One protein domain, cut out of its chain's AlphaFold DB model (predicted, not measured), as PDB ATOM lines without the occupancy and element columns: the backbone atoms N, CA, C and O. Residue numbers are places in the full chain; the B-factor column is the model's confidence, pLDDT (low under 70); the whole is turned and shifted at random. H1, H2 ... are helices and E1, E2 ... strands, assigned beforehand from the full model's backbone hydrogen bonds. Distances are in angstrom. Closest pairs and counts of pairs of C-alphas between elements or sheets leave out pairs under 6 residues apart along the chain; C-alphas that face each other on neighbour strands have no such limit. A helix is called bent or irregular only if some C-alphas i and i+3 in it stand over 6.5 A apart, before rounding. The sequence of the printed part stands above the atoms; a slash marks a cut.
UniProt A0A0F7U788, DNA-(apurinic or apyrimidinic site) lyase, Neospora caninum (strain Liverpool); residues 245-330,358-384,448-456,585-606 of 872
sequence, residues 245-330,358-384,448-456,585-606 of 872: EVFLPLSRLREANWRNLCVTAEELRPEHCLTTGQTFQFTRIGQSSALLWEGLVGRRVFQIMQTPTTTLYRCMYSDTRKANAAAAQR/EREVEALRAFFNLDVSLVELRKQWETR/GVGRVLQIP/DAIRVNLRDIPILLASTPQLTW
ATOM      1  N   GLU A 245      11.816  54.513  -4.249       83.88
ATOM      2  CA  GLU A 245      12.716  53.752  -3.397       83.88
ATOM      3  C   GLU A 245      13.304  54.654  -2.302       83.88
ATOM      4  O   GLU A 245      14.038  55.605  -2.564       83.88
ATOM      5  N   VAL A 246      13.005  54.320  -1.050       88.62
ATOM      6  CA  VAL A 246      13.374  55.070   0.151       88.62
ATOM      7  C   VAL A 246      14.367  54.253   0.981       88.62
ATOM      8  O   VAL A 246      14.339  53.020   0.989       88.62
ATOM      9  N   PHE A 247      15.263  54.932   1.698       89.38
ATOM     10  CA  PHE A 247      16.164  54.291   2.657       89.38
ATOM     11  C   PHE A 247      15.467  54.111   4.011       89.38
ATOM     12  O   PHE A 247      15.191  55.085   4.707       89.38
ATOM     13  N   LEU A 248      15.207  52.861   4.395       89.75
ATOM     14  CA  LEU A 248      14.659  52.484   5.697       89.75
ATOM     15  C   LEU A 248      15.814  52.108   6.649       89.75
ATOM     16  O   LEU A 248      16.525  51.133   6.376       89.75
ATOM     17  N   PRO A 249      16.032  52.847   7.757       91.69
ATOM     18  CA  PRO A 249      17.102  52.550   8.709       91.69
ATOM     19  C   PRO A 249      16.983  51.157   9.333       91.69
ATOM     20  O   PRO A 249      15.890  50.709   9.688       91.69
ATOM     21  N   LEU A 250      18.123  50.495   9.553       88.81
ATOM     22  CA  LEU A 250      18.165  49.183  10.200       88.81
ATOM     23  C   LEU A 250      17.631  49.218  11.644       88.81
ATOM     24  O   LEU A 250      17.159  48.193  12.128       88.81
ATOM     25  N   SER A 251      17.639  50.373  12.322       90.25
ATOM     26  CA  SER A 251      16.982  50.565  13.628       90.25
ATOM     27  C   SER A 251      15.480  50.280  13.574       90.25
ATOM     28  O   SER A 251      15.015  49.407  14.303       90.25
ATOM     29  N   ARG A 252      14.751  50.900  12.635       93.56
ATOM     30  CA  ARG A 252      13.303  50.684  12.443       93.56
ATOM     31  C   ARG A 252      12.959  49.227  12.145       93.56
ATOM     32  O   ARG A 252      11.929  48.723  12.578       93.56
ATOM     33  N   LEU A 253      13.846  48.524  11.444       92.44
ATOM     34  CA  LEU A 253      13.693  47.093  11.201       92.44
ATOM     35  C   LEU A 253      13.952  46.268  12.475       92.44
ATOM     36  O   LEU A 253      13.175  45.359  12.760       92.44
ATOM     37  N   ARG A 254      14.968  46.601  13.288       92.56
ATOM     38  CA  ARG A 254      15.205  45.953  14.596       92.56
ATOM     39  C   ARG A 254      14.031  46.152  15.565       92.56
ATOM     40  O   ARG A 254      13.650  45.185  16.225       92.56
ATOM     41  N   GLU A 255      13.441  47.352  15.593       92.88
ATOM     42  CA  GLU A 255      12.198  47.682  16.317       92.88
ATOM     43  C   GLU A 255      11.031  46.792  15.846       92.88
ATOM     44  O   GLU A 255      10.354  46.162  16.656       92.88
ATOM     45  N   ALA A 256      10.863  46.629  14.529       92.25
ATOM     46  CA  ALA A 256       9.893  45.717  13.912       92.25
ATOM     47  C   ALA A 256      10.296  44.218  13.969       92.25
ATOM     48  O   ALA A 256       9.791  43.399  13.195       92.25
ATOM     49  N   ASN A 257      11.183  43.850  14.903       93.88
ATOM     50  CA  ASN A 257      11.692  42.501  15.178       93.88
ATOM     51  C   ASN A 257      12.429  41.793  14.026       93.88
ATOM     52  O   ASN A 257      12.591  40.574  14.057       93.88
ATOM     53  N   TRP A 258      12.942  42.531  13.039       95.06
ATOM     54  CA  TRP A 258      13.884  41.966  12.074       95.06
ATOM     55  C   TRP A 258      15.228  41.634  12.729       95.06
ATOM     56  O   TRP A 258      15.740  42.353  13.596       95.06
ATOM     57  N   ARG A 259      15.807  40.522  12.278       94.75
ATOM     58  CA  ARG A 259      17.105  39.984  12.683       94.75
ATOM     59  C   ARG A 259      17.907  39.603  11.436       94.75
ATOM     60  O   ARG A 259      17.346  39.316  10.378       94.75
ATOM     61  N   ASN A 260      19.232  39.614  11.551       94.12
ATOM     62  CA  ASN A 260      20.135  39.175  10.486       94.12
ATOM     63  C   ASN A 260      20.359  37.659  10.608       94.12
ATOM     64  O   ASN A 260      20.661  37.177  11.697       94.12
ATOM     65  N   LEU A 261      20.217  36.903   9.514       95.19
ATOM     66  CA  LEU A 261      20.489  35.457   9.502       95.19
ATOM     67  C   LEU A 261      22.001  35.147   9.466       95.19
ATOM     68  O   LEU A 261      22.402  33.993   9.636       95.19
ATOM     69  N   CYS A 262      22.834  36.177   9.266       93.38
ATOM     70  CA  CYS A 262      24.297  36.115   9.238       93.38
ATOM     71  C   CYS A 262      24.802  35.047   8.254       93.38
ATOM     72  O   CYS A 262      25.524  34.116   8.612       93.38
ATOM     73  N   VAL A 263      24.363  35.179   7.000       93.06
ATOM     74  CA  VAL A 263      24.678  34.283   5.883       93.06
ATOM     75  C   VAL A 263      24.931  35.116   4.629       93.06
ATOM     76  O   VAL A 263      24.181  36.046   4.341       93.06
ATOM     77  N   THR A 264      26.004  34.813   3.900       92.56
ATOM     78  CA  THR A 264      26.429  35.602   2.737       92.56
ATOM     79  C   THR A 264      25.586  35.309   1.496       92.56
ATOM     80  O   THR A 264      25.016  34.226   1.342       92.56
ATOM     81  N   ALA A 265      25.587  36.264   0.564       89.38
ATOM     82  CA  ALA A 265      25.029  36.139  -0.783       89.38
ATOM     83  C   ALA A 265      25.414  34.841  -1.528       89.38
ATOM     84  O   ALA A 265      24.592  34.280  -2.250       89.38
ATOM     85  N   GLU A 266      26.654  34.370  -1.351       88.56
ATOM     86  CA  GLU A 266      27.202  33.194  -2.044       88.56
ATOM     87  C   GLU A 266      26.732  31.855  -1.464       88.56
ATOM     88  O   GLU A 266      26.812  30.818  -2.133       88.56
ATOM     89  N   GLU A 267      26.291  31.880  -0.205       92.00
ATOM     90  CA  GLU A 267      25.715  30.747   0.507       92.00
ATOM     91  C   GLU A 267      24.191  30.725   0.329       92.00
ATOM     92  O   GLU A 267      23.650  29.698  -0.083       92.00
ATOM     93  N   LEU A 268      23.480  31.829   0.595       93.00
ATOM     94  CA  LEU A 268      22.014  31.879   0.518       93.00
ATOM     95  C   LEU A 268      21.495  33.073  -0.296       93.00
ATOM     96  O   LEU A 268      21.543  34.225   0.140       93.00
ATOM     97  N   ARG A 269      20.841  32.756  -1.421       92.06
ATOM     98  CA  ARG A 269      19.791  33.586  -2.029       92.06
ATOM     99  C   ARG A 269      18.435  32.899  -1.842       92.06
ATOM    100  O   ARG A 269      18.195  31.880  -2.498       92.06
ATOM    101  N   PRO A 270      17.545  33.401  -0.964       93.19
ATOM    102  CA  PRO A 270      16.230  32.799  -0.779       93.19
ATOM    103  C   PRO A 270      15.411  32.735  -2.074       93.19
ATOM    104  O   PRO A 270      14.696  31.757  -2.273       93.19
ATOM    105  N   GLU A 271      15.574  33.673  -3.016       91.00
ATOM    106  CA  GLU A 271      14.848  33.632  -4.297       91.00
ATOM    107  C   GLU A 271      15.106  32.330  -5.082       91.00
ATOM    108  O   GLU A 271      14.182  31.741  -5.640       91.00
ATOM    109  N   HIS A 272      16.342  31.825  -5.046       89.75
ATOM    110  CA  HIS A 272      16.791  30.615  -5.738       89.75
ATOM    111  C   HIS A 272      16.400  29.310  -5.019       89.75
ATOM    112  O   HIS A 272      16.669  28.221  -5.524       89.75
ATOM    113  N   CYS A 273      15.753  29.399  -3.853       90.25
ATOM    114  CA  CYS A 273      15.310  28.244  -3.061       90.25
ATOM    115  C   CYS A 273      13.779  28.230  -2.889       90.25
ATOM    116  O   CYS A 273      13.137  27.187  -2.987       90.25
ATOM    117  N   LEU A 274      13.184  29.406  -2.660       92.88
ATOM    118  CA  LEU A 274      11.761  29.589  -2.362       92.88
ATOM    119  C   LEU A 274      10.874  29.660  -3.616       92.88
ATOM    120  O   LEU A 274       9.662  29.499  -3.504       92.88
ATOM    121  N   THR A 275      11.449  29.892  -4.804       86.50
ATOM    122  CA  THR A 275      10.696  29.945  -6.078       86.50
ATOM    123  C   THR A 275      10.928  28.733  -6.987       86.50
ATOM    124  O   THR A 275      10.135  28.474  -7.891       86.50
ATOM    125  N   THR A 276      11.971  27.937  -6.730       83.94
ATOM    126  CA  THR A 276      12.450  26.848  -7.603       83.94
ATOM    127  C   THR A 276      11.693  25.525  -7.423       83.94
ATOM    128  O   THR A 276      12.217  24.455  -7.712       83.94
ATOM    129  N   GLY A 277      10.442  25.566  -6.948       87.31
ATOM    130  CA  GLY A 277       9.578  24.383  -6.828       87.31
ATOM    131  C   GLY A 277      10.044  23.322  -5.821       87.31
ATOM    132  O   GLY A 277       9.572  22.187  -5.889       87.31
ATOM    133  N   GLN A 278      10.959  23.671  -4.908       93.19
ATOM    134  CA  GLN A 278      11.344  22.821  -3.776       93.19
ATOM    135  C   GLN A 278      10.261  22.857  -2.689       93.19
ATOM    136  O   GLN A 278       9.683  21.831  -2.344       93.19
ATOM    137  N   THR A 279       9.954  24.059  -2.189       95.31
ATOM    138  CA  THR A 279       8.810  24.337  -1.309       95.31
ATOM    139  C   THR A 279       7.706  25.065  -2.075       95.31
ATOM    140  O   THR A 279       7.946  25.695  -3.106       95.31
ATOM    141  N   PHE A 280       6.489  24.996  -1.537       95.50
ATOM    142  CA  PHE A 280       5.305  25.698  -2.033       95.50
ATOM    143  C   PHE A 280       4.619  26.528  -0.929       95.50
ATOM    144  O   PHE A 280       3.532  27.060  -1.151       95.50
ATOM    145  N   GLN A 281       5.236  26.638   0.259       94.75
ATOM    146  CA  GLN A 281       4.679  27.366   1.409       94.75
ATOM    147  C   GLN A 281       5.069  28.842   1.479       94.75
ATOM    148  O   GLN A 281       4.536  29.552   2.324       94.75
ATOM    149  N   PHE A 282       5.961  29.329   0.617       95.69
ATOM    150  CA  PHE A 282       6.368  30.735   0.593       95.69
ATOM    151  C   PHE A 282       5.629  31.504  -0.504       95.69
ATOM    152  O   PHE A 282       5.457  31.024  -1.622       95.69
ATOM    153  N   THR A 283       5.174  32.709  -0.175       93.00
ATOM    154  CA  THR A 283       4.498  33.636  -1.094       93.00
ATOM    155  C   THR A 283       5.258  34.961  -1.077       93.00
ATOM    156  O   THR A 283       5.548  35.472   0.003       93.00
ATOM    157  N   ARG A 284       5.613  35.514  -2.248       92.12
ATOM    158  CA  ARG A 284       6.195  36.868  -2.324       92.12
ATOM    159  C   ARG A 284       5.138  37.876  -1.866       92.12
ATOM    160  O   ARG A 284       3.981  37.757  -2.263       92.12
ATOM    161  N   ILE A 285       5.538  38.833  -1.041       90.88
ATOM    162  CA  ILE A 285       4.690  39.924  -0.547       90.88
ATOM    163  C   ILE A 285       5.376  41.266  -0.830       90.88
ATOM    164  O   ILE A 285       6.583  41.301  -1.064       90.88
ATOM    165  N   GLY A 286       4.605  42.353  -0.822       83.81
ATOM    166  CA  GLY A 286       5.074  43.663  -1.281       83.81
ATOM    167  C   GLY A 286       4.996  43.850  -2.798       83.81
ATOM    168  O   GLY A 286       4.654  42.930  -3.546       83.81
ATOM    169  N   GLN A 287       5.271  45.074  -3.240       71.44
ATOM    170  CA  GLN A 287       5.278  45.512  -4.639       71.44
ATOM    171  C   GLN A 287       6.688  45.868  -5.142       71.44
ATOM    172  O   GLN A 287       6.847  46.202  -6.314       71.44
ATOM    173  N   SER A 288       7.708  45.832  -4.280       63.41
ATOM    174  CA  SER A 288       9.028  46.395  -4.581       63.41
ATOM    175  C   SER A 288      10.002  45.473  -5.319       63.41
ATOM    176  O   SER A 288       9.831  44.256  -5.423       63.41
ATOM    177  N   SER A 289      11.102  46.092  -5.751       59.09
ATOM    178  CA  SER A 289      12.396  45.476  -6.060       59.09
ATOM    179  C   SER A 289      12.938  44.591  -4.927       59.09
ATOM    180  O   SER A 289      13.625  43.606  -5.208       59.09
ATOM    181  N   ALA A 290      12.613  44.887  -3.661       63.44
ATOM    182  CA  ALA A 290      13.046  44.087  -2.528       63.44
ATOM    183  C   ALA A 290      12.411  42.690  -2.575       63.44
ATOM    184  O   ALA A 290      11.223  42.478  -2.840       63.44
ATOM    185  N   LEU A 291      13.259  41.703  -2.330       85.94
ATOM    186  CA  LEU A 291      12.921  40.297  -2.440       85.94
ATOM    187  C   LEU A 291      12.430  39.810  -1.074       85.94
ATOM    188  O   LEU A 291      13.213  39.369  -0.234       85.94
ATOM    189  N   LEU A 292      11.124  39.982  -0.855       92.56
ATOM    190  CA  LEU A 292      10.417  39.759   0.406       92.56
ATOM    191  C   LEU A 292       9.378  38.630   0.268       92.56
ATOM    192  O   LEU A 292       8.526  38.654  -0.622       92.56
ATOM    193  N   TRP A 293       9.410  37.654   1.176       95.50
ATOM    194  CA  TRP A 293       8.447  36.547   1.229       95.50
ATOM    195  C   TRP A 293       7.873  36.358   2.626       95.50
ATOM    196  O   TRP A 293       8.558  36.577   3.623       95.50
ATOM    197  N   GLU A 294       6.645  35.850   2.683       96.62
ATOM    198  CA  GLU A 294       6.014  35.310   3.888       96.62
ATOM    199  C   GLU A 294       5.748  33.813   3.681       96.62
ATOM    200  O   GLU A 294       5.301  33.399   2.604       96.62
ATOM    201  N   GLY A 295       6.059  32.985   4.680       96.62
ATOM    202  CA  GLY A 295       5.996  31.532   4.546       96.62
ATOM    203  C   GLY A 295       5.977  30.757   5.856       96.62
ATOM    204  O   GLY A 295       6.259  31.290   6.929       96.62
ATOM    205  N   LEU A 296       5.644  29.472   5.746       95.69
ATOM    206  CA  LEU A 296       5.611  28.527   6.859       95.69
ATOM    207  C   LEU A 296       6.921  27.727   6.933       95.69
ATOM    208  O   LEU A 296       7.398  27.224   5.918       95.69
ATOM    209  N   VAL A 297       7.460  27.554   8.142       96.06
ATOM    210  CA  VAL A 297       8.514  26.576   8.455       96.06
ATOM    211  C   VAL A 297       8.044  25.750   9.651       96.06
ATOM    212  O   VAL A 297       8.013  26.223  10.790       96.06
ATOM    213  N   GLY A 298       7.604  24.515   9.392       92.44
ATOM    214  CA  GLY A 298       6.966  23.665  10.399       92.44
ATOM    215  C   GLY A 298       5.637  24.260  10.879       92.44
ATOM    216  O   GLY A 298       4.633  24.188  10.176       92.44
ATOM    217  N   ARG A 299       5.630  24.855  12.079       93.94
ATOM    218  CA  ARG A 299       4.479  25.587  12.655       93.94
ATOM    219  C   ARG A 299       4.798  27.055  12.986       93.94
ATOM    220  O   ARG A 299       4.072  27.702  13.735       93.94
ATOM    221  N   ARG A 300       5.892  27.588  12.432       95.88
ATOM    222  CA  ARG A 300       6.300  28.995  12.554       95.88
ATOM    223  C   ARG A 300       6.006  29.742  11.256       95.88
ATOM    224  O   ARG A 300       6.327  29.228  10.186       95.88
ATOM    225  N   VAL A 301       5.441  30.946  11.340       97.31
ATOM    226  CA  VAL A 301       5.296  31.846  10.181       97.31
ATOM    227  C   VAL A 301       6.456  32.830  10.194       97.31
ATOM    228  O   VAL A 301       6.646  33.552  11.173       97.31
ATOM    229  N   PHE A 302       7.216  32.874   9.108       97.75
ATOM    230  CA  PHE A 302       8.351  33.771   8.933       97.75
ATOM    231  C   PHE A 302       8.104  34.753   7.792       97.75
ATOM    232  O   PHE A 302       7.576  34.378   6.745       97.75
ATOM    233  N   GLN A 303       8.568  35.987   7.974       97.12
ATOM    234  CA  GLN A 303       8.918  36.862   6.862       97.12
ATOM    235  C   GLN A 303      10.433  36.806   6.642       97.12
ATOM    236  O   GLN A 303      11.210  36.781   7.601       97.12
ATOM    237  N   ILE A 304      10.849  36.752   5.379       96.69
ATOM    238  CA  ILE A 304      12.247  36.636   4.951       96.69
ATOM    239  C   ILE A 304      12.496  37.679   3.867       96.69
ATOM    240  O   ILE A 304      11.712  37.782   2.926       96.69
ATOM    241  N   MET A 305      13.589  38.430   3.988       94.12
ATOM    242  CA  MET A 305      13.980  39.479   3.051       94.12
ATOM    243  C   MET A 305      15.430  39.288   2.608       94.12
ATOM    244  O   MET A 305      16.354  39.290   3.423       94.12
ATOM    245  N   GLN A 306      15.640  39.132   1.306       92.12
ATOM    246  CA  GLN A 306      16.967  39.065   0.702       92.12
ATOM    247  C   GLN A 306      17.502  40.484   0.467       92.12
ATOM    248  O   GLN A 306      16.840  41.301  -0.169       92.12
ATOM    249  N   THR A 307      18.719  40.767   0.940       88.12
ATOM    250  CA  THR A 307      19.450  42.014   0.658       88.12
ATOM    251  C   THR A 307      20.632  41.730  -0.283       88.12
ATOM    252  O   THR A 307      20.957  40.562  -0.532       88.12
ATOM    253  N   PRO A 308      21.330  42.752  -0.817       86.31
ATOM    254  CA  PRO A 308      22.512  42.529  -1.650       86.31
ATOM    255  C   PRO A 308      23.599  41.682  -0.969       86.31
ATOM    256  O   PRO A 308      24.234  40.876  -1.645       86.31
ATOM    257  N   THR A 309      23.765  41.789   0.355       85.94
ATOM    258  CA  THR A 309      24.863  41.159   1.113       85.94
ATOM    259  C   THR A 309      24.444  39.982   2.002       85.94
ATOM    260  O   THR A 309      25.237  39.056   2.172       85.94
ATOM    261  N   THR A 310      23.226  39.992   2.559       90.75
ATOM    262  CA  THR A 310      22.752  39.006   3.551       90.75
ATOM    263  C   THR A 310      21.265  38.663   3.367       90.75
ATOM    264  O   THR A 310      20.588  39.166   2.471       90.75
ATOM    265  N   THR A 311      20.735  37.798   4.232       94.06
ATOM    266  CA  THR A 311      19.296  37.569   4.415       94.06
ATOM    267  C   THR A 311      18.863  38.086   5.789       94.06
ATOM    268  O   THR A 311      19.460  37.726   6.805       94.06
ATOM    269  N   LEU A 312      17.815  38.911   5.831       95.06
ATOM    270  CA  LEU A 312      17.116  39.290   7.061       95.06
ATOM    271  C   LEU A 312      15.854  38.433   7.229       95.06
ATOM    272  O   LEU A 312      15.266  37.974   6.248       95.06
ATOM    273  N   TYR A 313      15.420  38.225   8.467       97.06
ATOM    274  CA  TYR A 313      14.204  37.475   8.788       97.06
ATOM    275  C   TYR A 313      13.490  38.053  10.014       97.06
ATOM    276  O   TYR A 313      14.093  38.781  10.803       97.06
ATOM    277  N   ARG A 314      12.221  37.677  10.198       95.81
ATOM    278  CA  ARG A 314      11.495  37.778  11.473       95.81
ATOM    279  C   ARG A 314      10.404  36.719  11.577       95.81
ATOM    280  O   ARG A 314       9.819  36.331  10.565       95.81
ATOM    281  N   CYS A 315      10.109  36.254  12.789       96.19
ATOM    282  CA  CYS A 315       8.993  35.345  13.030       96.19
ATOM    283  C   CYS A 315       7.721  36.131  13.372       96.19
ATOM    284  O   CYS A 315       7.659  36.814  14.395       96.19
ATOM    285  N   MET A 316       6.698  36.010  12.524       94.69
ATOM    286  CA  MET A 316       5.376  36.615  12.732       94.69
ATOM    287  C   MET A 316       4.494  35.764  13.658       94.69
ATOM    288  O   MET A 316       3.513  36.258  14.206       94.69
ATOM    289  N   TYR A 317       4.815  34.474  13.821       94.56
ATOM    290  CA  TYR A 317       4.064  33.544  14.664       94.56
ATOM    291  C   TYR A 317       4.897  32.325  15.073       94.56
ATOM    292  O   TYR A 317       5.452  31.646  14.207       94.56
ATOM    293  N   SER A 318       4.847  31.956  16.356       92.88
ATOM    294  CA  SER A 318       5.143  30.598  16.827       92.88
ATOM    295  C   SER A 318       4.097  30.150  17.853       92.88
ATOM    296  O   SER A 318       3.533  30.978  18.576       92.88
ATOM    297  N   ASP A 319       3.857  28.838  17.948       87.81
ATOM    298  CA  ASP A 319       2.970  28.279  18.978       87.81
ATOM    299  C   ASP A 319       3.485  28.599  20.398       87.81
ATOM    300  O   ASP A 319       2.682  28.920  21.275       87.81
ATOM    301  N   THR A 320       4.811  28.629  20.618       83.25
ATOM    302  CA  THR A 320       5.418  29.074  21.888       83.25
ATOM    303  C   THR A 320       5.058  30.522  22.207       83.25
ATOM    304  O   THR A 320       4.652  30.830  23.324       83.25
ATOM    305  N   ARG A 321       5.174  31.428  21.226       80.44
ATOM    306  CA  ARG A 321       4.911  32.864  21.401       80.44
ATOM    307  C   ARG A 321       3.434  33.115  21.715       80.44
ATOM    308  O   ARG A 321       3.130  33.912  22.598       80.44
ATOM    309  N   LYS A 322       2.528  32.365  21.074       82.75
ATOM    310  CA  LYS A 322       1.083  32.357  21.370       82.75
ATOM    311  C   LYS A 322       0.784  31.830  22.776       82.75
ATOM    312  O   LYS A 322       0.009  32.450  23.500       82.75
ATOM    313  N   ALA A 323       1.411  30.724  23.181       82.44
ATOM    314  CA  ALA A 323       1.249  30.153  24.517       82.44
ATOM    315  C   ALA A 323       1.769  31.096  25.617       82.44
ATOM    316  O   ALA A 323       1.090  31.291  26.624       82.44
ATOM    317  N   ASN A 324       2.922  31.735  25.398       81.12
ATOM    318  CA  ASN A 324       3.504  32.708  26.323       81.12
ATOM    319  C   ASN A 324       2.643  33.977  26.429       81.12
ATOM    320  O   ASN A 324       2.375  34.427  27.540       81.12
ATOM    321  N   ALA A 325       2.136  34.509  25.311       79.69
ATOM    322  CA  ALA A 325       1.215  35.648  25.324       79.69
ATOM    323  C   ALA A 325      -0.094  35.325  26.071       79.69
ATOM    324  O   ALA A 325      -0.533  36.103  26.917       79.69
ATOM    325  N   ALA A 326      -0.677  34.144  25.833       81.69
ATOM    326  CA  ALA A 326      -1.864  33.682  26.554       81.69
ATOM    327  C   ALA A 326      -1.596  33.429  28.053       81.69
ATOM    328  O   ALA A 326      -2.500  33.584  28.871       81.69
ATOM    329  N   ALA A 327      -0.370  33.055  28.434       81.62
ATOM    330  CA  ALA A 327       0.032  32.937  29.834       81.62
ATOM    331  C   ALA A 327       0.188  34.315  30.503       81.62
ATOM    332  O   ALA A 327      -0.374  34.519  31.575       81.62
ATOM    333  N   ALA A 328       0.861  35.271  29.856       78.88
ATOM    334  CA  ALA A 328       1.018  36.639  30.359       78.88
ATOM    335  C   ALA A 328      -0.340  37.334  30.571       78.88
ATOM    336  O   ALA A 328      -0.585  37.896  31.636       78.88
ATOM    337  N   GLN A 329      -1.266  37.193  29.612       83.38
ATOM    338  CA  GLN A 329      -2.642  37.696  29.730       83.38
ATOM    339  C   GLN A 329      -3.393  37.106  30.936       83.38
ATOM    340  O   GLN A 329      -4.094  37.833  31.634       83.38
ATOM    341  N   ARG A 330      -3.229  35.805  31.221       84.88
ATOM    342  CA  ARG A 330      -3.839  35.147  32.397       84.88
ATOM    343  C   ARG A 330      -3.223  35.581  33.727       84.88
ATOM    344  O   ARG A 330      -3.890  35.476  34.749       84.88
ATOM    345  N   GLU A 358      16.806  32.122  19.502       90.50
ATOM    346  CA  GLU A 358      17.664  30.982  19.134       90.50
ATOM    347  C   GLU A 358      16.874  29.843  18.482       90.50
ATOM    348  O   GLU A 358      17.331  29.226  17.520       90.50
ATOM    349  N   ARG A 359      15.667  29.560  18.983       91.12
ATOM    350  CA  ARG A 359      14.780  28.529  18.418       91.12
ATOM    351  C   ARG A 359      14.214  28.946  17.056       91.12
ATOM    352  O   ARG A 359      13.955  28.086  16.215       91.12
ATOM    353  N   GLU A 360      14.036  30.244  16.820       93.25
ATOM    354  CA  GLU A 360      13.632  30.811  15.531       93.25
ATOM    355  C   GLU A 360      14.773  30.790  14.508       93.25
ATOM    356  O   GLU A 360      14.567  30.321  13.385       93.25
ATOM    357  N   VAL A 361      15.981  31.225  14.890       94.69
ATOM    358  CA  VAL A 361      17.136  31.203  13.984       94.69
ATOM    359  C   VAL A 361      17.538  29.770  13.648       94.69
ATOM    360  O   VAL A 361      17.737  29.474  12.475       94.69
ATOM    361  N   GLU A 362      17.571  28.852  14.619       95.12
ATOM    362  CA  GLU A 362      17.927  27.448  14.379       95.12
ATOM    363  C   GLU A 362      16.917  26.754  13.454       95.12
ATOM    364  O   GLU A 362      17.315  26.007  12.562       95.12
ATOM    365  N   ALA A 363      15.618  27.064  13.571       95.69
ATOM    366  CA  ALA A 363      14.605  26.555  12.643       95.69
ATOM    367  C   ALA A 363      14.863  27.001  11.190       95.69
ATOM    368  O   ALA A 363      14.733  26.191  10.269       95.69
ATOM    369  N   LEU A 364      15.277  28.256  10.969       96.44
ATOM    370  CA  LEU A 364      15.659  28.747   9.638       96.44
ATOM    371  C   LEU A 364      17.006  28.185   9.164       96.44
ATOM    372  O   LEU A 364      17.131  27.815   7.995       96.44
ATOM    373  N   ARG A 365      18.006  28.081  10.050       96.81
ATOM    374  CA  ARG A 365      19.310  27.486   9.719       96.81
ATOM    375  C   ARG A 365      19.157  26.026   9.310       96.81
ATOM    376  O   ARG A 365      19.738  25.637   8.302       96.81
ATOM    377  N   ALA A 366      18.327  25.255  10.011       96.25
ATOM    378  CA  ALA A 366      17.982  23.890   9.634       96.25
ATOM    379  C   ALA A 366      17.221  23.842   8.298       96.25
ATOM    380  O   ALA A 366      17.616  23.093   7.409       96.25
ATOM    381  N   PHE A 367      16.183  24.668   8.111       97.62
ATOM    382  CA  PHE A 367      15.371  24.697   6.885       97.62
ATOM    383  C   PHE A 367      16.184  24.997   5.613       97.62
ATOM    384  O   PHE A 367      15.958  24.372   4.577       97.62
ATOM    385  N   PHE A 368      17.161  25.906   5.685       96.88
ATOM    386  CA  PHE A 368      18.077  26.207   4.579       96.88
ATOM    387  C   PHE A 368      19.367  25.354   4.584       96.88
ATOM    388  O   PHE A 368      20.243  25.594   3.750       96.88
ATOM    389  N   ASN A 369      19.517  24.386   5.501       95.94
ATOM    390  CA  ASN A 369      20.738  23.593   5.718       95.94
ATOM    391  C   ASN A 369      22.015  24.470   5.807       95.94
ATOM    392  O   ASN A 369      22.964  24.284   5.044       95.94
ATOM    393  N   LEU A 370      22.021  25.494   6.675       95.06
ATOM    394  CA  LEU A 370      23.122  26.466   6.866       95.06
ATOM    395  C   LEU A 370      24.270  25.958   7.766       95.06
ATOM    396  O   LEU A 370      25.085  26.752   8.247       95.06
ATOM    397  N   ASP A 371      24.315  24.655   8.023       92.44
ATOM    398  CA  ASP A 371      25.456  23.907   8.554       92.44
ATOM    399  C   ASP A 371      26.376  23.374   7.435       92.44
ATOM    400  O   ASP A 371      27.559  23.128   7.667       92.44
ATOM    401  N   VAL A 372      25.856  23.254   6.209       91.81
ATOM    402  CA  VAL A 372      26.600  22.866   5.002       91.81
ATOM    403  C   VAL A 372      27.057  24.118   4.243       91.81
ATOM    404  O   VAL A 372      26.230  24.944   3.858       91.81
ATOM    405  N   SER A 373      28.357  24.262   3.963       93.12
ATOM    406  CA  SER A 373      28.842  25.334   3.075       93.12
ATOM    407  C   SER A 373      28.648  24.952   1.608       93.12
ATOM    408  O   SER A 373      29.272  24.016   1.104       93.12
ATOM    409  N   LEU A 374      27.807  25.708   0.905       91.25
ATOM    410  CA  LEU A 374      27.619  25.577  -0.534       91.25
ATOM    411  C   LEU A 374      28.843  26.090  -1.306       91.25
ATOM    412  O   LEU A 374      29.162  25.538  -2.358       91.25
ATOM    413  N   VAL A 375      29.554  27.100  -0.791       91.31
ATOM    414  CA  VAL A 375      30.817  27.581  -1.380       91.31
ATOM    415  C   VAL A 375      31.836  26.443  -1.455       91.31
ATOM    416  O   VAL A 375      32.468  26.250  -2.492       91.31
ATOM    417  N   GLU A 376      31.968  25.664  -0.382       92.25
ATOM    418  CA  GLU A 376      32.921  24.560  -0.303       92.25
ATOM    419  C   GLU A 376      32.480  23.334  -1.126       92.25
ATOM    420  O   GLU A 376      33.292  22.790  -1.876       92.25
ATOM    421  N   LEU A 377      31.190  22.964  -1.106       92.00
ATOM    422  CA  LEU A 377      30.667  21.907  -1.988       92.00
ATOM    423  C   LEU A 377      30.920  22.201  -3.475       92.00
ATOM    424  O   LEU A 377      31.317  21.302  -4.215       92.00
ATOM    425  N   ARG A 378      30.754  23.459  -3.916       90.12
ATOM    426  CA  ARG A 378      31.024  23.849  -5.311       90.12
ATOM    427  C   ARG A 378      32.484  23.611  -5.707       90.12
ATOM    428  O   ARG A 378      32.719  23.079  -6.787       90.12
ATOM    429  N   LYS A 379      33.458  23.924  -4.841       91.50
ATOM    430  CA  LYS A 379      34.882  23.625  -5.108       91.50
ATOM    431  C   LYS A 379      35.114  22.123  -5.256       91.50
ATOM    432  O   LYS A 379      35.722  21.686  -6.226       91.50
ATOM    433  N   GLN A 380      34.575  21.330  -4.327       90.62
ATOM    434  CA  GLN A 380      34.715  19.871  -4.332       90.62
ATOM    435  C   GLN A 380      34.119  19.240  -5.599       90.62
ATOM    436  O   GLN A 380      34.697  18.301  -6.149       90.62
ATOM    437  N   TRP A 381      33.006  19.779  -6.105       91.69
ATOM    438  CA  TRP A 381      32.418  19.353  -7.374       91.69
ATOM    439  C   TRP A 381      33.281  19.689  -8.592       91.69
ATOM    440  O   TRP A 381      33.321  18.869  -9.509       91.69
ATOM    441  N   GLU A 382      33.992  20.817  -8.637       87.25
ATOM    442  CA  GLU A 382      34.883  21.107  -9.772       87.25
ATOM    443  C   GLU A 382      36.204  20.327  -9.695       87.25
ATOM    444  O   GLU A 382      36.594  19.711 -10.684       87.25
ATOM    445  N   THR A 383      36.814  20.163  -8.517       88.25
ATOM    446  CA  THR A 383      38.001  19.291  -8.370       88.25
ATOM    447  C   THR A 383      37.684  17.814  -8.672       88.25
ATOM    448  O   THR A 383      38.507  17.091  -9.246       88.25
ATOM    449  N   ARG A 384      36.455  17.344  -8.382       84.69
ATOM    450  CA  ARG A 384      35.968  16.033  -8.864       84.69
ATOM    451  C   ARG A 384      35.730  15.980 -10.375       84.69
ATOM    452  O   ARG A 384      35.726  14.886 -10.933       84.69
ATOM    453  N   GLY A 448      24.776  34.129  -6.617       54.12
ATOM    454  CA  GLY A 448      23.705  33.356  -6.011       54.12
ATOM    455  C   GLY A 448      23.512  32.004  -6.692       54.12
ATOM    456  O   GLY A 448      23.498  31.898  -7.920       54.12
ATOM    457  N   VAL A 449      23.309  30.966  -5.883       67.75
ATOM    458  CA  VAL A 449      23.003  29.601  -6.329       67.75
ATOM    459  C   VAL A 449      21.950  28.992  -5.395       67.75
ATOM    460  O   VAL A 449      21.939  29.289  -4.201       67.75
ATOM    461  N   GLY A 450      21.049  28.161  -5.927       77.50
ATOM    462  CA  GLY A 450      20.027  27.474  -5.132       77.50
ATOM    463  C   GLY A 450      20.626  26.440  -4.172       77.50
ATOM    464  O   GLY A 450      21.457  25.624  -4.570       77.50
ATOM    465  N   ARG A 451      20.184  26.468  -2.910       91.19
ATOM    466  CA  ARG A 451      20.454  25.438  -1.891       91.19
ATOM    467  C   ARG A 451      19.386  24.344  -1.955       91.19
ATOM    468  O   ARG A 451      18.318  24.579  -2.513       91.19
ATOM    469  N   VAL A 452      19.628  23.198  -1.319       95.12
ATOM    470  CA  VAL A 452      18.572  22.213  -1.014       95.12
ATOM    471  C   VAL A 452      17.894  22.599   0.298       95.12
ATOM    472  O   VAL A 452      18.572  22.820   1.302       95.12
ATOM    473  N   LEU A 453      16.563  22.671   0.298       96.81
ATOM    474  CA  LEU A 453      15.761  22.897   1.503       96.81
ATOM    475  C   LEU A 453      15.540  21.605   2.306       96.81
ATOM    476  O   LEU A 453      15.414  20.522   1.741       96.81
ATOM    477  N   GLN A 454      15.435  21.737   3.630       96.94
ATOM    478  CA  GLN A 454      15.015  20.689   4.565       96.94
ATOM    479  C   GLN A 454      13.557  20.936   4.976       96.94
ATOM    480  O   GLN A 454      13.256  21.617   5.955       96.94
ATOM    481  N   ILE A 455      12.641  20.371   4.199       97.38
ATOM    482  CA  ILE A 455      11.192  20.516   4.349       97.38
ATOM    483  C   ILE A 455      10.677  19.499   5.391       97.38
ATOM    484  O   ILE A 455      11.213  18.386   5.464       97.38
ATOM    485  N   PRO A 456       9.649  19.827   6.204       97.25
ATOM    486  CA  PRO A 456       8.987  18.857   7.079       97.25
ATOM    487  C   PRO A 456       8.464  17.646   6.296       97.25
ATOM    488  O   PRO A 456       7.876  17.796   5.226       97.25
ATOM    489  N   ASP A 585      23.988  51.506   7.029       80.88
ATOM    490  CA  ASP A 585      23.068  51.347   8.180       80.88
ATOM    491  C   ASP A 585      21.568  51.492   7.830       80.88
ATOM    492  O   ASP A 585      20.691  51.546   8.700       80.88
ATOM    493  N   ALA A 586      21.248  51.538   6.536       86.56
ATOM    494  CA  ALA A 586      19.886  51.542   6.010       86.56
ATOM    495  C   ALA A 586      19.786  50.628   4.783       86.56
ATOM    496  O   ALA A 586      20.736  50.514   4.009       86.56
ATOM    497  N   ILE A 587      18.624  50.006   4.573       87.31
ATOM    498  CA  ILE A 587      18.328  49.291   3.325       87.31
ATOM    499  C   ILE A 587      17.449  50.148   2.422       87.31
ATOM    500  O   ILE A 587      16.652  50.951   2.901       87.31
ATOM    501  N   ARG A 588      17.566  49.957   1.108       86.81
ATOM    502  CA  ARG A 588      16.660  50.577   0.142       86.81
ATOM    503  C   ARG A 588      15.437  49.679  -0.073       86.81
ATOM    504  O   ARG A 588      15.601  48.478  -0.280       86.81
ATOM    505  N   VAL A 589      14.238  50.251   0.000       87.19
ATOM    506  CA  VAL A 589      12.938  49.567  -0.146       87.19
ATOM    507  C   VAL A 589      11.958  50.483  -0.878       87.19
ATOM    508  O   VAL A 589      12.112  51.698  -0.813       87.19
ATOM    509  N   ASN A 590      10.931  49.958  -1.552       88.31
ATOM    510  CA  ASN A 590       9.873  50.839  -2.064       88.31
ATOM    511  C   ASN A 590       9.015  51.375  -0.908       88.31
ATOM    512  O   ASN A 590       8.708  50.636   0.031       88.31
ATOM    513  N   LEU A 591       8.565  52.626  -1.018       88.50
ATOM    514  CA  LEU A 591       7.677  53.285  -0.057       88.50
ATOM    515  C   LEU A 591       6.438  52.436   0.301       88.50
ATOM    516  O   LEU A 591       6.057  52.361   1.470       88.50
ATOM    517  N   ARG A 592       5.855  51.724  -0.676       88.25
ATOM    518  CA  ARG A 592       4.660  50.876  -0.497       88.25
ATOM    519  C   ARG A 592       4.888  49.621   0.348       88.25
ATOM    520  O   ARG A 592       3.920  49.061   0.857       88.25
ATOM    521  N   ASP A 593       6.138  49.201   0.535       90.12
ATOM    522  CA  ASP A 593       6.477  48.013   1.325       90.12
ATOM    523  C   ASP A 593       6.810  48.361   2.784       90.12
ATOM    524  O   ASP A 593       6.820  47.474   3.637       90.12
ATOM    525  N   ILE A 594       7.004  49.641   3.128       91.44
ATOM    526  CA  ILE A 594       7.263  50.073   4.514       91.44
ATOM    527  C   ILE A 594       6.137  49.647   5.485       91.44
ATOM    528  O   ILE A 594       6.469  49.093   6.538       91.44
ATOM    529  N   PRO A 595       4.829  49.784   5.165       92.31
ATOM    530  CA  PRO A 595       3.754  49.276   6.024       92.31
ATOM    531  C   PRO A 595       3.841  47.763   6.272       92.31
ATOM    532  O   PRO A 595       3.558  47.299   7.371       92.31
ATOM    533  N   ILE A 596       4.281  46.992   5.273       92.38
ATOM    534  CA  ILE A 596       4.445  45.536   5.363       92.38
ATOM    535  C   ILE A 596       5.646  45.182   6.249       92.38
ATOM    536  O   ILE A 596       5.542  44.317   7.121       92.38
ATOM    537  N   LEU A 597       6.775  45.866   6.047       93.06
ATOM    538  CA  LEU A 597       8.026  45.652   6.777       93.06
ATOM    539  C   LEU A 597       7.929  46.037   8.258       93.06
ATOM    540  O   LEU A 597       8.619  45.429   9.077       93.06
ATOM    541  N   LEU A 598       7.082  47.012   8.600       93.75
ATOM    542  CA  LEU A 598       6.880  47.490   9.972       93.75
ATOM    543  C   LEU A 598       5.631  46.908  10.661       93.75
ATOM    544  O   LEU A 598       5.503  47.046  11.876       93.75
ATOM    545  N   ALA A 599       4.737  46.217   9.940       92.50
ATOM    546  CA  ALA A 599       3.563  45.565  10.529       92.50
ATOM    547  C   ALA A 599       3.937  44.582  11.653       92.50
ATOM    548  O   ALA A 599       4.912  43.837  11.534       92.50
ATOM    549  N   SER A 600       3.131  44.537  12.715       89.94
ATOM    550  CA  SER A 600       3.241  43.564  13.815       89.94
ATOM    551  C   SER A 600       2.563  42.221  13.505       89.94
ATOM    552  O   SER A 600       2.911  41.202  14.097       89.94
ATOM    553  N   THR A 601       1.623  42.206  12.559       91.56
ATOM    554  CA  THR A 601       0.864  41.035  12.097       91.56
ATOM    555  C   THR A 601       1.314  40.574  10.702       91.56
ATOM    556  O   THR A 601       1.801  41.386   9.905       91.56
ATOM    557  N   PRO A 602       1.167  39.274  10.369       94.38
ATOM    558  CA  PRO A 602       1.431  38.778   9.020       94.38
ATOM    559  C   PRO A 602       0.452  39.384   8.006       94.38
ATOM    560  O   PRO A 602      -0.635  39.846   8.355       94.38
ATOM    561  N   GLN A 603       0.827  39.367   6.732       93.44
ATOM    562  CA  GLN A 603      -0.014  39.903   5.659       93.44
ATOM    563  C   GLN A 603      -1.115  38.918   5.253       93.44
ATOM    564  O   GLN A 603      -2.241  39.324   4.966       93.44
ATOM    565  N   LEU A 604      -0.802  37.620   5.262       94.06
ATOM    566  CA  LEU A 604      -1.699  36.537   4.866       94.06
ATOM    567  C   LEU A 604      -2.200  35.753   6.091       94.06
ATOM    568  O   LEU A 604      -1.540  35.695   7.126       94.06
ATOM    569  N   THR A 605      -3.363  35.111   5.969       95.88
ATOM    570  CA  THR A 605      -3.844  34.136   6.962       95.88
ATOM    571  C   THR A 605      -3.125  32.798   6.774       95.88
ATOM    572  O   THR A 605      -3.079  32.242   5.669       95.88
ATOM    573  N   TRP A 606      -2.570  32.265   7.865       96.75
ATOM    574  CA  TRP A 606      -1.768  31.043   7.875       96.75
ATOM    575  C   TRP A 606      -2.417  29.939   8.696       96.75
ATOM    576  O   TRP A 606      -2.781  30.113   9.859       96.75
TER     577      TRP A 606
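This is residues 245 to 330, 358 to 384, 448 to 456 and 585 to 606 of the 872 residues of the protein "DNA-(apurinic or apyrimidinic site) lyase" of Neospora caninum (strain Liverpool) (UniProt A0A0F7U788). A strongly twisted sheet of four strands, E2 to E5, has H4 packed across one face, and beyond it a small head is made of the two-stranded sheet E1 and E6 with the short helices H1 and H6. Residues 322 to 330 of H3 and 379 to 384 of H5 stick out far from each other and make the length. The printed part has 144 residues, with six named helices and six named strands in the order E1 H1 H2 E2 E3 E4 E5 H3 H4 H5 E6 H6; both sheets are antiparallel, the larger in the order E2 E3 E4 E5, and the class is mixed. It is compact, with a radius of gyration of the C-alphas of 16.0 A, yet elongated, spanning 59 by 36 by 26 A.

E1, residues 245 to 249, begins with C-alpha 245 at (12.716, 53.752, -3.397). H1 is residues 250 to 255 and H2 271 to 274. E2 is residues 282 to 284, E3 291 to 297, 18.1 A long, E4 300 to 306, 18.9 A, and E5 311 to 317, 18.8 A. H3, residues 319 to 330, is 16.5 A long and ends with C-alpha 330 at (-3.839, 35.147, 32.397). H4 is residues 358 to 367, 14.0 A, and H5 374 to 384, 15.2 A. E6 is residues 586 to 590. H6, residues 591 to 598, ends with C-alpha 598 at (6.880, 47.490, 9.972); it is only just irregular, C-alphas 592 and 595 being 6.8 A apart.

E2 E3 E4 E5 form a meander, each strand the antiparallel neighbour of the one before. N 283 and O 294 of the hairpin E2 and E3 are 2.9 A apart, N 295 and O 302 of E3 and E4 2.9 A, and N 312 and O 305 of E4 and E5 2.8 A, within hydrogen-bond range. H4 on one face makes two layers, a helix over a sheet: its height over the sheet is 9.1 A, and it lies over E4, across the strands at 72 degrees on the local plane. The closest C-alphas of H4 and E5 are those of Glu 360 and Cys 315, 7.0 A. H2, H3, only just on the sheet with 5 pairs of C-alphas within 10 A, and H6 only graze it; H5 is not on it. Residues 259 to 260 pair antiparallel with residues 312 to 313 of E5. E1 and E6 are antiparallel, with N 246 and O 589 2.8 A apart. H1 and H6 only just touch, with 3 pairs of C-alphas within 8 A, the closest Leu 253 and Leu 598 at 6.9 A. Every O i to N i+4 pair is within range in H1, H3, H4 and H5, and 2 of 4 in H6; H2 is too short for one.

The C-alphas of Arg 330 and Thr 383, the two farthest apart, are 60.5 A apart. Three cuts leave gaps between C-alphas: 330 to 358, 25.6 A; 384 to 448, 21.4 A; 456 to 585, 35.4 A. The link from H1 to H2 is long, with 15 residues. The mean pLDDT of the printed part is 90.2; residues 288 to 290 and 448 to 449 are under 70.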